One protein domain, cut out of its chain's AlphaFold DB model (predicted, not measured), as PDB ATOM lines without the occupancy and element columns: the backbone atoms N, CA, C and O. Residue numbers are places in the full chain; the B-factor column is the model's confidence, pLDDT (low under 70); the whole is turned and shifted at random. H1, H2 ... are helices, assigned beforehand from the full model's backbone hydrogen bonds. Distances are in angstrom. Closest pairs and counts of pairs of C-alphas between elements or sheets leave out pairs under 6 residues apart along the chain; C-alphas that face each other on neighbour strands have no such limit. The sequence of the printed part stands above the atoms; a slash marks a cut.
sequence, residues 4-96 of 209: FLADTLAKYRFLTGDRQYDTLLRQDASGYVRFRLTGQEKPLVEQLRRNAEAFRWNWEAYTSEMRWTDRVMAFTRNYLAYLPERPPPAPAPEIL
ATOM      1  N   PHE A   4     255.845 210.893 120.077       80.06
ATOM      2  CA  PHE A   4     255.359 211.547 121.296       80.06
ATOM      3  C   PHE A   4     254.146 212.474 121.098       80.06
ATOM      4  O   PHE A   4     253.208 212.445 121.897       80.06
ATOM      5  N   LEU A   5     254.154 213.294 120.039       88.81
ATOM      6  CA  LEU A   5     253.057 214.225 119.773       88.81
ATOM      7  C   LEU A   5     251.774 213.471 119.408       88.81
ATOM      8  O   LEU A   5     250.737 213.722 120.013       88.81
ATOM      9  N   ALA A   6     251.845 212.517 118.476       90.56
ATOM     10  CA  ALA A   6     250.689 211.717 118.078       90.56
ATOM     11  C   ALA A   6     250.124 210.908 119.258       90.56
ATOM     12  O   ALA A   6     248.908 210.849 119.429       90.56
ATOM     13  N   ASP A   7     250.988 210.356 120.117       88.94
ATOM     14  CA  ASP A   7     250.575 209.630 121.323       88.94
ATOM     15  C   ASP A   7     249.818 210.533 122.310       88.94
ATOM     16  O   ASP A   7     248.747 210.174 122.802       88.94
ATOM     17  N   THR A   8     250.342 211.734 122.565       91.06
ATOM     18  CA  THR A   8     249.716 212.709 123.471       91.06
ATOM     19  C   THR A   8     248.389 213.219 122.907       91.06
ATOM     20  O   THR A   8     247.382 213.272 123.617       91.06
ATOM     21  N   LEU A   9     248.359 213.544 121.612       93.31
ATOM     22  CA  LEU A   9     247.153 214.002 120.924       93.31
ATOM     23  C   LEU A   9     246.081 212.911 120.860       93.31
ATOM     24  O   LEU A   9     244.901 213.226 120.978       93.31
ATOM     25  N   ALA A  10     246.460 211.635 120.740       93.12
ATOM     26  CA  ALA A  10     245.512 210.527 120.793       93.12
ATOM     27  C   ALA A  10     244.817 210.466 122.161       93.12
ATOM     28  O   ALA A  10     243.589 210.415 122.232       93.12
ATOM     29  N   LYS A  11     245.581 210.551 123.255       92.75
ATOM     30  CA  LYS A  11     245.033 210.586 124.621       92.75
ATOM     31  C   LYS A  11     244.089 211.770 124.817       92.75
ATOM     32  O   LYS A  11     242.960 211.584 125.268       92.75
ATOM     33  N   TYR A  12     244.511 212.964 124.402       93.12
ATOM     34  CA  TYR A  12     243.671 214.161 124.429       93.12
ATOM     35  C   TYR A  12     242.361 213.961 123.655       93.12
ATOM     36  O   TYR A  12     241.278 214.195 124.197       93.12
ATOM     37  N   ARG A  13     242.445 213.449 122.422       93.50
ATOM     38  CA  ARG A  13     241.304 213.180 121.541       93.50
ATOM     39  C   ARG A  13     240.281 212.227 122.160       93.50
ATOM     40  O   ARG A  13     239.079 212.466 122.022       93.50
ATOM     41  N   PHE A  14     240.726 211.146 122.803       92.25
ATOM     42  CA  PHE A  14     239.827 210.147 123.399       92.25
ATOM     43  C   PHE A  14     239.272 210.560 124.768       92.25
ATOM     44  O   PHE A  14     238.184 210.119 125.127       92.25
ATOM     45  N   LEU A  15     239.959 211.434 125.511       90.50
ATOM     46  CA  LEU A  15     239.438 211.979 126.770       90.50
ATOM     47  C   LEU A  15     238.428 213.110 126.565       90.50
ATOM     48  O   LEU A  15     237.442 213.192 127.294       90.50
ATOM     49  N   THR A  16     238.696 214.001 125.610       91.62
ATOM     50  CA  THR A  16     237.920 215.239 125.425       91.62
ATOM     51  C   THR A  16     236.882 215.142 124.316       91.62
ATOM     52  O   THR A  16     235.915 215.898 124.312       91.62
ATOM     53  N   GLY A  17     237.070 214.228 123.363       92.06
ATOM     54  CA  GLY A  17     236.258 214.168 122.152       92.06
ATOM     55  C   GLY A  17     236.678 215.161 121.059       92.06
ATOM     56  O   GLY A  17     236.102 215.110 119.972       92.06
ATOM     57  N   ASP A  18     237.673 216.019 121.304       94.25
ATOM     58  CA  ASP A  18     238.084 217.083 120.383       94.25
ATOM     59  C   ASP A  18     238.797 216.544 119.137       94.25
ATOM     60  O   ASP A  18     239.872 215.955 119.223       94.25
ATOM     61  N   ARG A  19     238.204 216.802 117.969       95.81
ATOM     62  CA  ARG A  19     238.591 216.251 116.663       95.81
ATOM     63  C   ARG A  19     239.597 217.095 115.884       95.81
ATOM     64  O   ARG A  19     239.946 216.706 114.769       95.81
ATOM     65  N   GLN A  20     240.062 218.225 116.418       96.44
ATOM     66  CA  GLN A  20     240.906 219.169 115.667       96.44
ATOM     67  C   GLN A  20     242.206 218.539 115.116       96.44
ATOM     68  O   GLN A  20     242.719 218.975 114.089       96.44
ATOM     69  N   TYR A  21     242.697 217.463 115.744       95.00
ATOM     70  CA  TYR A  21     243.924 216.757 115.353       95.00
ATOM     71  C   TYR A  21     243.687 215.430 114.613       95.00
ATOM     72  O   TYR A  21     244.645 214.703 114.344       95.00
ATOM     73  N   ASP A  22     242.442 215.093 114.250       95.19
ATOM     74  CA  ASP A  22     242.113 213.803 113.623       95.19
ATOM     75  C   ASP A  22     242.905 213.564 112.324       95.19
ATOM     76  O   ASP A  22     243.288 212.431 112.038       95.19
ATOM     77  N   THR A  23     243.185 214.611 111.539       94.44
ATOM     78  CA  THR A  23     243.983 214.497 110.304       94.44
ATOM     79  C   THR A  23     245.407 214.021 110.588       94.44
ATOM     80  O   THR A  23     245.866 213.081 109.939       94.44
ATOM     81  N   LEU A  24     246.072 214.604 111.593       93.69
ATOM     82  CA  LEU A  24     247.416 214.198 112.015       93.69
ATOM     83  C   LEU A  24     247.391 212.771 112.566       93.69
ATOM     84  O   LEU A  24     248.196 211.930 112.174       93.69
ATOM     85  N   LEU A  25     246.412 212.455 113.418       93.94
ATOM     86  CA  LEU A  25     246.296 211.124 114.014       93.94
ATOM     87  C   LEU A  25     246.028 210.024 112.972       93.94
ATOM     88  O   LEU A  25     246.512 208.902 113.119       93.94
ATOM     89  N   ARG A  26     245.297 210.321 111.891       92.44
ATOM     90  CA  ARG A  26     245.083 209.368 110.787       92.44
ATOM     91  C   ARG A  26     246.359 209.047 110.011       92.44
ATOM     92  O   ARG A  26     246.439 207.963 109.437       92.44
ATOM     93  N   GLN A  27     247.320 209.964 109.976       90.44
ATOM     94  CA  GLN A  27     248.583 209.790 109.261       90.44
ATOM     95  C   GLN A  27     249.639 209.140 110.161       90.44
ATOM     96  O   GLN A  27     250.221 208.119 109.786       90.44
ATOM     97  N   ASP A  28     249.800 209.662 111.379       90.12
ATOM     98  CA  ASP A  28     250.998 209.418 112.187       90.12
ATOM     99  C   ASP A  28     250.774 208.485 113.383       90.12
ATOM    100  O   ASP A  28     251.733 207.936 113.925       90.12
ATOM    101  N   ALA A  29     249.526 208.265 113.813       91.00
ATOM    102  CA  ALA A  29     249.272 207.471 115.011       91.00
ATOM    103  C   ALA A  29     249.460 205.958 114.790       91.00
ATOM    104  O   ALA A  29     249.524 205.437 113.667       91.00
ATOM    105  N   SER A  30     249.503 205.207 115.891       91.00
ATOM    106  CA  SER A  30     249.581 203.743 115.852       91.00
ATOM    107  C   SER A  30     248.385 203.117 115.119       91.00
ATOM    108  O   SER A  30     247.322 203.727 114.969       91.00
ATOM    109  N   GLY A  31     248.538 201.873 114.659       92.56
ATOM    110  CA  GLY A  31     247.461 201.115 114.019       92.56
ATOM    111  C   GLY A  31     246.237 200.966 114.923       92.56
ATOM    112  O   GLY A  31     245.113 201.044 114.434       92.56
ATOM    113  N   TYR A  32     246.436 200.853 116.243       94.94
ATOM    114  CA  TYR A  32     245.342 200.821 117.217       94.94
ATOM    115  C   TYR A  32     244.587 202.148 117.310       94.94
ATOM    116  O   TYR A  32     243.360 202.155 117.258       94.94
ATOM    117  N   VAL A  33     245.295 203.279 117.389       94.19
ATOM    118  CA  VAL A  33     244.647 204.600 117.417       94.19
ATOM    119  C   VAL A  33     243.880 204.845 116.119       94.19
ATOM    120  O   VAL A  33     242.723 205.256 116.160       94.19
ATOM    121  N   ARG A  34     244.470 204.520 114.964       94.75
ATOM    122  CA  ARG A  34     243.788 204.628 113.666       94.75
ATOM    123  C   ARG A  34     242.539 203.755 113.590       94.75
ATOM    124  O   ARG A  34     241.510 204.224 113.106       94.75
ATOM    125  N   PHE A  35     242.603 202.533 114.116       95.69
ATOM    126  CA  PHE A  35     241.441 201.658 114.260       95.69
ATOM    127  C   PHE A  35     240.354 202.308 115.127       95.69
ATOM    128  O   PHE A  35     239.223 202.449 114.674       95.69
ATOM    129  N   ARG A  36     240.702 202.799 116.320       94.94
ATOM    130  CA  ARG A  36     239.759 203.467 117.233       94.94
ATOM    131  C   ARG A  36     239.144 204.745 116.646       94.94
ATOM    132  O   ARG A  36     238.017 205.080 116.987       94.94
ATOM    133  N   LEU A  37     239.857 205.453 115.767       93.94
ATOM    134  CA  LEU A  37     239.367 206.674 115.115       93.94
ATOM    135  C   LEU A  37     238.454 206.417 113.913       93.94
ATOM    136  O   LEU A  37     237.596 207.245 113.617       93.94
ATOM    137  N   THR A  38     238.685 205.334 113.171       93.06
ATOM    138  CA  THR A  38     238.078 205.137 111.840       93.06
ATOM    139  C   THR A  38     237.231 203.875 111.721       93.06
ATOM    140  O   THR A  38     236.538 203.709 110.722       93.06
ATOM    141  N   GLY A  39     237.328 202.956 112.684       92.75
ATOM    142  CA  GLY A  39     236.788 201.598 112.586       92.75
ATOM    143  C   GLY A  39     237.537 200.701 111.592       92.75
ATOM    144  O   GLY A  39     237.204 199.527 111.458       92.75
ATOM    145  N   GLN A  40     238.555 201.211 110.889       93.06
ATOM    146  CA  GLN A  40     239.294 200.428 109.904       93.06
ATOM    147  C   GLN A  40     240.275 199.484 110.594       93.06
ATOM    148  O   GLN A  40     241.224 199.908 111.252       93.06
ATOM    149  N   GLU A  41     240.085 198.184 110.391       94.38
ATOM    150  CA  GLU A  41     240.919 197.166 111.035       94.38
ATOM    151  C   GLU A  41     242.284 196.992 110.375       94.38
ATOM    152  O   GLU A  41     243.249 196.609 111.032       94.38
ATOM    153  N   LYS A  42     242.380 197.265 109.068       95.50
ATOM    154  CA  LYS A  42     243.561 196.938 108.259       95.50
ATOM    155  C   LYS A  42     244.880 197.454 108.866       95.50
ATOM    156  O   LYS A  42     245.804 196.648 108.965       95.50
ATOM    157  N   PRO A  43     244.997 198.720 109.326       92.50
ATOM    158  CA  PRO A  43     246.231 199.205 109.950       92.50
ATOM    159  C   PRO A  43     246.586 198.467 111.247       92.50
ATOM    160  O   PRO A  43     247.757 198.182 111.494       92.50
ATOM    161  N   LEU A  44     245.584 198.138 112.068       95.06
ATOM    162  CA  LEU A  44     245.779 197.387 113.307       95.06
ATOM    163  C   LEU A  44     246.236 195.955 113.016       95.06
ATOM    164  O   LEU A  44     247.215 195.492 113.597       95.06
ATOM    165  N   VAL A  45     245.556 195.265 112.099       96.06
ATOM    166  CA  VAL A  45     245.883 193.886 111.720       96.06
ATOM    167  C   VAL A  45     247.293 193.801 111.142       96.06
ATOM    168  O   VAL A  45     248.037 192.893 111.501       96.06
ATOM    169  N   GLU A  46     247.689 194.750 110.294       94.19
ATOM    170  CA  GLU A  46     249.040 194.785 109.730       94.19
ATOM    171  C   GLU A  46     250.109 194.953 110.818       94.19
ATOM    172  O   GLU A  46     251.099 194.220 110.851       94.19
ATOM    173  N   GLN A  47     249.881 195.852 111.779       92.38
ATOM    174  CA  GLN A  47     250.806 196.042 112.894       92.38
ATOM    175  C   GLN A  47     250.877 194.806 113.808       92.38
ATOM    176  O   GLN A  47     251.966 194.432 114.244       92.38
ATOM    177  N   LEU A  48     249.746 194.141 114.067       94.25
ATOM    178  CA  LEU A  48     249.703 192.888 114.827       94.25
ATOM    179  C   LEU A  48     250.415 191.744 114.092       94.25
ATOM    180  O   LEU A  48     251.137 190.987 114.733       94.25
ATOM    181  N   ARG A  49     250.268 191.636 112.764       94.19
ATOM    182  CA  ARG A  49     250.986 190.649 111.941       94.19
ATOM    183  C   ARG A  49     252.489 190.863 111.993       94.19
ATOM    184  O   ARG A  49     253.216 189.915 112.272       94.19
ATOM    185  N   ARG A  50     252.941 192.105 111.809       91.06
ATOM    186  CA  ARG A  50     254.359 192.464 111.923       91.06
ATOM    187  C   ARG A  50     254.917 192.145 113.312       91.06
ATOM    188  O   ARG A  50     256.032 191.650 113.432       91.06
ATOM    189  N   ASN A  51     254.138 192.390 114.367       90.31
ATOM    190  CA  ASN A  51     254.538 192.052 115.732       90.31
ATOM    191  C   ASN A  51     254.567 190.531 115.971       90.31
ATOM    192  O   ASN A  51     255.475 190.029 116.622       90.31
ATOM    193  N   ALA A  52     253.616 189.777 115.419       89.81
ATOM    194  CA  ALA A  52     253.632 188.317 115.474       89.81
ATOM    195  C   ALA A  52     254.834 187.734 114.716       89.81
ATOM    196  O   ALA A  52     255.468 186.803 115.203       89.81
ATOM    197  N   GLU A  53     255.183 188.307 113.561       87.44
ATOM    198  CA  GLU A  53     256.398 187.963 112.823       87.44
ATOM    199  C   GLU A  53     257.646 188.207 113.676       87.44
ATOM    200  O   GLU A  53     258.476 187.312 113.767       87.44
ATOM    201  N   ALA A  54     257.735 189.336 114.388       83.62
ATOM    202  CA  ALA A  54     258.856 189.642 115.285       83.62
ATOM    203  C   ALA A  54     259.067 188.591 116.396       83.62
ATOM    204  O   ALA A  54     260.196 188.344 116.815       83.62
ATOM    205  N   PHE A  55     257.988 187.960 116.872       80.19
ATOM    206  CA  PHE A  55     258.035 186.935 117.923       80.19
ATOM    207  C   PHE A  55     258.075 185.494 117.400       80.19
ATOM    208  O   PHE A  55     258.209 184.565 118.193       80.19
ATOM    209  N   ARG A  56     257.947 185.274 116.086       79.06
ATOM    210  CA  ARG A  56     257.891 183.923 115.503       79.06
ATOM    211  C   ARG A  56     259.262 183.251 115.390       79.06
ATOM    212  O   ARG A  56     259.330 182.036 115.225       79.06
ATOM    213  N   TRP A  57     260.337 184.026 115.447       70.00
ATOM    214  CA  TRP A  57     261.691 183.529 115.228       70.00
ATOM    215  C   TRP A  57     262.251 182.927 116.517       70.00
ATOM    216  O   TRP A  57     262.224 183.553 117.575       70.00
ATOM    217  N   ASN A  58     262.735 181.688 116.421       64.19
ATOM    218  CA  ASN A  58     263.250 180.907 117.541       64.19
ATOM    219  C   ASN A  58     264.692 180.482 117.234       64.19
ATOM    220  O   ASN A  58     264.918 179.412 116.676       64.19
ATOM    221  N   TRP A  59     265.656 181.348 117.543       67.06
ATOM    222  CA  TRP A  59     267.085 181.020 117.511       67.06
ATOM    223  C   TRP A  59     267.594 180.857 118.940       67.06
ATOM    224  O   TRP A  59     267.121 181.576 119.821       67.06
ATOM    225  N   GLU A  60     268.593 180.003 119.169       63.50
ATOM    226  CA  GLU A  60     269.186 179.814 120.506       63.50
ATOM    227  C   GLU A  60     269.628 181.145 121.140       63.50
ATOM    228  O   GLU A  60     269.225 181.474 122.258       63.50
ATOM    229  N   ALA A  61     270.297 182.007 120.370       59.72
ATOM    230  CA  ALA A  61     270.696 183.342 120.820       59.72
ATOM    231  C   ALA A  61     269.524 184.258 121.238       59.72
ATOM    232  O   ALA A  61     269.734 185.248 121.933       59.72
ATOM    233  N   TYR A  62     268.289 183.961 120.817       60.72
ATOM    234  CA  TYR A  62     267.091 184.758 121.092       60.72
ATOM    235  C   TYR A  62     266.208 184.161 122.198       60.72
ATOM    236  O   TYR A  62     265.562 184.912 122.927       60.72
ATOM    237  N   THR A  63     266.179 182.832 122.351       60.22
ATOM    238  CA  THR A  63     265.229 182.139 123.244       60.22
ATOM    239  C   THR A  63     265.870 181.306 124.351       60.22
ATOM    240  O   THR A  63     265.225 181.126 125.386       60.22
ATOM    241  N   SER A  64     267.113 180.832 124.196       60.69
ATOM    242  CA  SER A  64     267.818 180.040 125.219       60.69
ATOM    243  C   SER A  64     268.943 180.814 125.918       60.69
ATOM    244  O   SER A  64     269.209 180.571 127.095       60.69
ATOM    245  N   GLU A  65     269.563 181.789 125.247       64.94
ATOM    246  CA  GLU A  65     270.714 182.539 125.784       64.94
ATOM    247  C   GLU A  65     270.337 183.898 126.405       64.94
ATOM    248  O   GLU A  65     271.080 184.466 127.217       64.94
ATOM    249  N   MET A  66     269.156 184.429 126.070       59.81
ATOM    250  CA  MET A  66     268.675 185.723 126.563       59.81
ATOM    251  C   MET A  66     268.081 185.595 127.968       59.81
ATOM    252  O   MET A  66     266.955 185.148 128.160       59.81
ATOM    253  N   ARG A  67     268.834 186.050 128.975       53.53
ATOM    254  CA  ARG A  67     268.410 186.022 130.390       53.53
ATOM    255  C   ARG A  67     267.371 187.099 130.770       53.53
ATOM    256  O   ARG A  67     266.850 187.043 131.878       53.53
ATOM    257  N   TRP A  68     267.099 188.085 129.900       57.00
ATOM    258  CA  TRP A  68     266.258 189.259 130.203       57.00
ATOM    259  C   TRP A  68     265.412 189.691 128.988       57.00
ATOM    260  O   TRP A  68     265.881 189.664 127.850       57.00
ATOM    261  N   THR A  69     264.164 190.110 129.227       60.38
ATOM    262  CA  THR A  69     263.178 190.503 128.194       60.38
ATOM    263  C   THR A  69     263.489 191.834 127.507       60.38
ATOM    264  O   THR A  69     263.089 192.043 126.364       60.38
ATOM    265  N   ASP A  70     264.230 192.729 128.160       61.84
ATOM    266  CA  ASP A  70     264.706 193.992 127.583       61.84
ATOM    267  C   ASP A  70     265.708 193.755 126.442       61.84
ATOM    268  O   ASP A  70     265.683 194.459 125.429       61.84
ATOM    269  N   ARG A  71     266.533 192.709 126.549       67.00
ATOM    270  CA  ARG A  71     267.475 192.312 125.506       67.00
ATOM    271  C   ARG A  71     266.790 191.685 124.305       67.00
ATOM    272  O   ARG A  71     267.272 191.913 123.214       67.00
ATOM    273  N   VAL A  72     265.642 191.023 124.436       69.50
ATOM    274  CA  VAL A  72     264.848 190.578 123.267       69.50
ATOM    275  C   VAL A  72     264.466 191.782 122.389       69.50
ATOM    276  O   VAL A  72     264.589 191.751 121.166       69.50
ATOM    277  N   MET A  73     264.093 192.895 123.025       74.75
ATOM    278  CA  MET A  73     263.736 194.143 122.347       74.75
ATOM    279  C   MET A  73     264.963 194.892 121.808       74.75
ATOM    280  O   MET A  73     264.975 195.348 120.662       74.75
ATOM    281  N   ALA A  74     266.001 195.032 122.636       74.44
ATOM    282  CA  ALA A  74     267.212 195.770 122.296       74.44
ATOM    283  C   ALA A  74     268.101 195.016 121.295       74.44
ATOM    284  O   ALA A  74     268.712 195.650 120.443       74.44
ATOM    285  N   PHE A  75     268.152 193.685 121.353       75.00
ATOM    286  CA  PHE A  75     268.922 192.838 120.441       75.00
ATOM    287  C   PHE A  75     268.394 192.949 119.014       75.00
ATOM    288  O   PHE A  75     269.148 193.290 118.101       75.00
ATOM    289  N   THR A  76     267.079 192.793 118.841       74.06
ATOM    290  CA  THR A  76     266.432 192.943 117.533       74.06
ATOM    291  C   THR A  76     266.627 194.336 116.952       74.06
ATOM    292  O   THR A  76     266.890 194.479 115.761       74.06
ATOM    293  N   ARG A  77     266.549 195.377 117.789       76.06
ATOM    294  CA  ARG A  77     266.704 196.763 117.336       76.06
ATOM    295  C   ARG A  77     268.150 197.141 117.021       76.06
ATOM    296  O   ARG A  77     268.388 197.813 116.024       76.06
ATOM    297  N   ASN A  78     269.085 196.772 117.892       77.00
ATOM    298  CA  ASN A  78     270.429 197.344 117.889       77.00
ATOM    299  C   ASN A  78     271.481 196.417 117.279       77.00
ATOM    300  O   ASN A  78     272.541 196.914 116.926       77.00
ATOM    301  N   TYR A  79     271.230 195.107 117.180       74.81
ATOM    302  CA  TYR A  79     272.271 194.133 116.828       74.81
ATOM    303  C   TYR A  79     271.930 193.285 115.600       74.81
ATOM    304  O   TYR A  79     272.810 193.046 114.778       74.81
ATOM    305  N   LEU A  80     270.666 192.890 115.408       77.31
ATOM    306  CA  LEU A  80     270.294 192.052 114.256       77.31
ATOM    307  C   LEU A  80     270.479 192.744 112.900       77.31
ATOM    308  O   LEU A  80     270.669 192.067 111.897       77.31
ATOM    309  N   ALA A  81     270.481 194.077 112.862       74.38
ATOM    310  CA  ALA A  81     270.757 194.837 111.642       74.38
ATOM    311  C   ALA A  81     272.177 194.623 111.082       74.38
ATOM    312  O   ALA A  81     272.414 194.948 109.923       74.38
ATOM    313  N   TYR A  82     273.106 194.089 111.884       78.50
ATOM    314  CA  TYR A  82     274.478 193.790 111.465       78.50
ATOM    315  C   TYR A  82     274.665 192.354 110.954       78.50
ATOM    316  O   TYR A  82     275.770 191.997 110.550       78.50
ATOM    317  N   LEU A  83     273.620 191.521 110.985       77.19
ATOM    318  CA  LEU A  83     273.683 190.173 110.426       77.19
ATOM    319  C   LEU A  83     273.540 190.209 108.895       77.19
ATOM    320  O   LEU A  83     272.878 191.096 108.357       77.19
ATOM    321  N   PRO A  84     274.149 189.246 108.176       79.25
ATOM    322  CA  PRO A  84     274.073 189.183 106.715       79.25
ATOM    323  C   PRO A  84     272.657 188.866 106.206       79.25
ATOM    324  O   PRO A  84     272.303 189.223 105.085       79.25
ATOM    325  N   GLU A  85     271.841 188.202 107.025       80.69
ATOM    326  CA  GLU A  85     270.438 187.930 106.729       80.69
ATOM    327  C   GLU A  85     269.559 189.117 107.122       80.69
ATOM    328  O   GLU A  85     269.811 189.805 108.113       80.69
ATOM    329  N   ARG A  86     268.480 189.347 106.363       79.38
ATOM    330  CA  ARG A  86     267.530 190.415 106.678       79.38
ATOM    331  C   ARG A  86     266.945 190.177 108.079       79.38
ATOM    332  O   ARG A  86     266.292 189.151 108.276       79.38
ATOM    333  N   PRO A  87     267.092 191.126 109.019       77.12
ATOM    334  CA  PRO A  87     266.582 190.938 110.365       77.12
ATOM    335  C   PRO A  87     265.047 190.904 110.367       77.12
ATOM    336  O   PRO A  87     264.413 191.612 109.569       77.12
ATOM    337  N   PRO A  88     264.431 190.135 111.284       79.38
ATOM    338  CA  PRO A  88     262.999 190.214 111.518       79.38
ATOM    339  C   PRO A  88     262.602 191.636 111.943       79.38
ATOM    340  O   PRO A  88     263.437 192.419 112.415       79.38
ATOM    341  N   PRO A  89     261.319 192.008 111.796       84.38
ATOM    342  CA  PRO A  89     260.849 193.276 112.329       84.38
ATOM    343  C   PRO A  89     261.105 193.361 113.840       84.38
ATOM    344  O   PRO A  89     260.983 192.375 114.562       84.38
ATOM    345  N   ALA A  90     261.421 194.562 114.329       83.00
ATOM    346  CA  ALA A  90     261.499 194.803 115.765       83.00
ATOM    347  C   ALA A  90     260.123 194.593 116.419       83.00
ATOM    348  O   ALA A  90     259.128 195.090 115.871       83.00
ATOM    349  N   PRO A  91     260.044 193.913 117.580       84.31
ATOM    350  CA  PRO A  91     258.784 193.802 118.286       84.31
ATOM    351  C   PRO A  91     258.297 195.186 118.730       84.31
ATOM    352  O   PRO A  91     259.087 196.097 118.990       84.31
ATOM    353  N   ALA A  92     256.980 195.334 118.802       85.50
ATOM    354  CA  ALA A  92     256.276 196.545 119.206       85.50
ATOM    355  C   ALA A  92     255.185 196.172 120.228       85.50
ATOM    356  O   ALA A  92     254.000 196.166 119.887       85.50
ATOM    357  N   PRO A  93     255.549 195.777 121.463       86.12
ATOM    358  CA  PRO A  93     254.625 195.263 122.476       86.12
ATOM    359  C   PRO A  93     253.568 196.284 122.899       86.12
ATOM    360  O   PRO A  93     252.514 195.897 123.407       86.12
ATOM    361  N   GLU A  94     253.806 197.570 122.645       88.38
ATOM    362  CA  GLU A  94     252.861 198.651 122.902       88.38
ATOM    363  C   GLU A  94     251.538 198.402 122.172       88.38
ATOM    364  O   GLU A  94     250.481 198.680 122.727       88.38
ATOM    365  N   ILE A  95     251.562 197.789 120.976       90.69
ATOM    366  CA  ILE A  95     250.322 197.474 120.251       90.69
ATOM    367  C   ILE A  95     249.461 196.462 121.009       90.69
ATOM    368  O   ILE A  95     248.245 196.621 121.075       90.69
ATOM    369  N   LEU A  96     250.092 195.448 121.612       92.00
ATOM    370  CA  LEU A  96     249.400 194.423 122.390       92.00
ATOM    371  C   LEU A  96     248.815 195.049 123.650       92.00
ATOM    372  O   LEU A  96     247.634 194.863 123.943       92.00
TER     373      LEU A  96
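What this domain is: This is residues 4 to 96 of the 209 residues of an uncharacterized protein of Verrucomicrobia subdivision 3 bacterium (UniProt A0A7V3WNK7). A small cluster of three helices, H1, H2 and H3, folded back and forth, forms one end of an elongated model, and the longest helix, H4, leads from H3 toward the other end, where the short H5 and H6 form a looser second lobe. From H6 the last stretch, residues 79 to 96, runs back toward the middle. The printed part has 93 residues, with six named helices, H1 to H6 in order, and no named strand: the class is all helix. The whole is loose, with a radius of gyration of the C-alphas of 16.4 A and spans of 48 by 23 by 20 A.

Where its parts are: H1, residues 4 to 16, begins at C-alpha 4 (255.359, 211.547, 121.296) and is 18.3 A long. H2 is residues 22 to 28, and H3 residues 31 to 38. H4, residues 42 to 56, is 20.7 A long and starts at C-alpha 42 (243.561, 196.938, 108.259). H5 is residues 60 to 63. H6, residues 69 to 78, is 14.3 A long and ends at C-alpha 78 (270.429, 197.344, 117.889).

How they stand to each other: H1 and H2 form a helical hairpin and touch, closest at the C-alphas of Ala 6 and Leu 25, 6.0 A, with a shallow tilt of 31 degrees, opposite ways. The hairpin of H2 and H3 touches at Arg 26 and Arg 34, their closest C-alphas, 5.7 A. In the hairpin of H3 and H4, H4 touches H3 with residues 42 to 47 alone; the closest C-alphas, of Gly 31 and Leu 44, are 4.2 A apart. H5 and H6 are close but not clearly touching, with C-alphas 62 and 72 closest at 6.6 A. H4 is apart from both. Every O i to N i+4 pair is within hydrogen-bond range in H1, H2, H3 and H4, and 4 of 6 in H6; H5 is too short for such a pair.

The domain as a whole: The C-alphas of Gln 20 and Glu 60, the two farthest apart, are 48.7 A apart. The printed part has no cut, and the five links between helices are tight. Residues 81 to 86 stand free. Confidence is low, with pLDDT under 70, at residues 58 to 72.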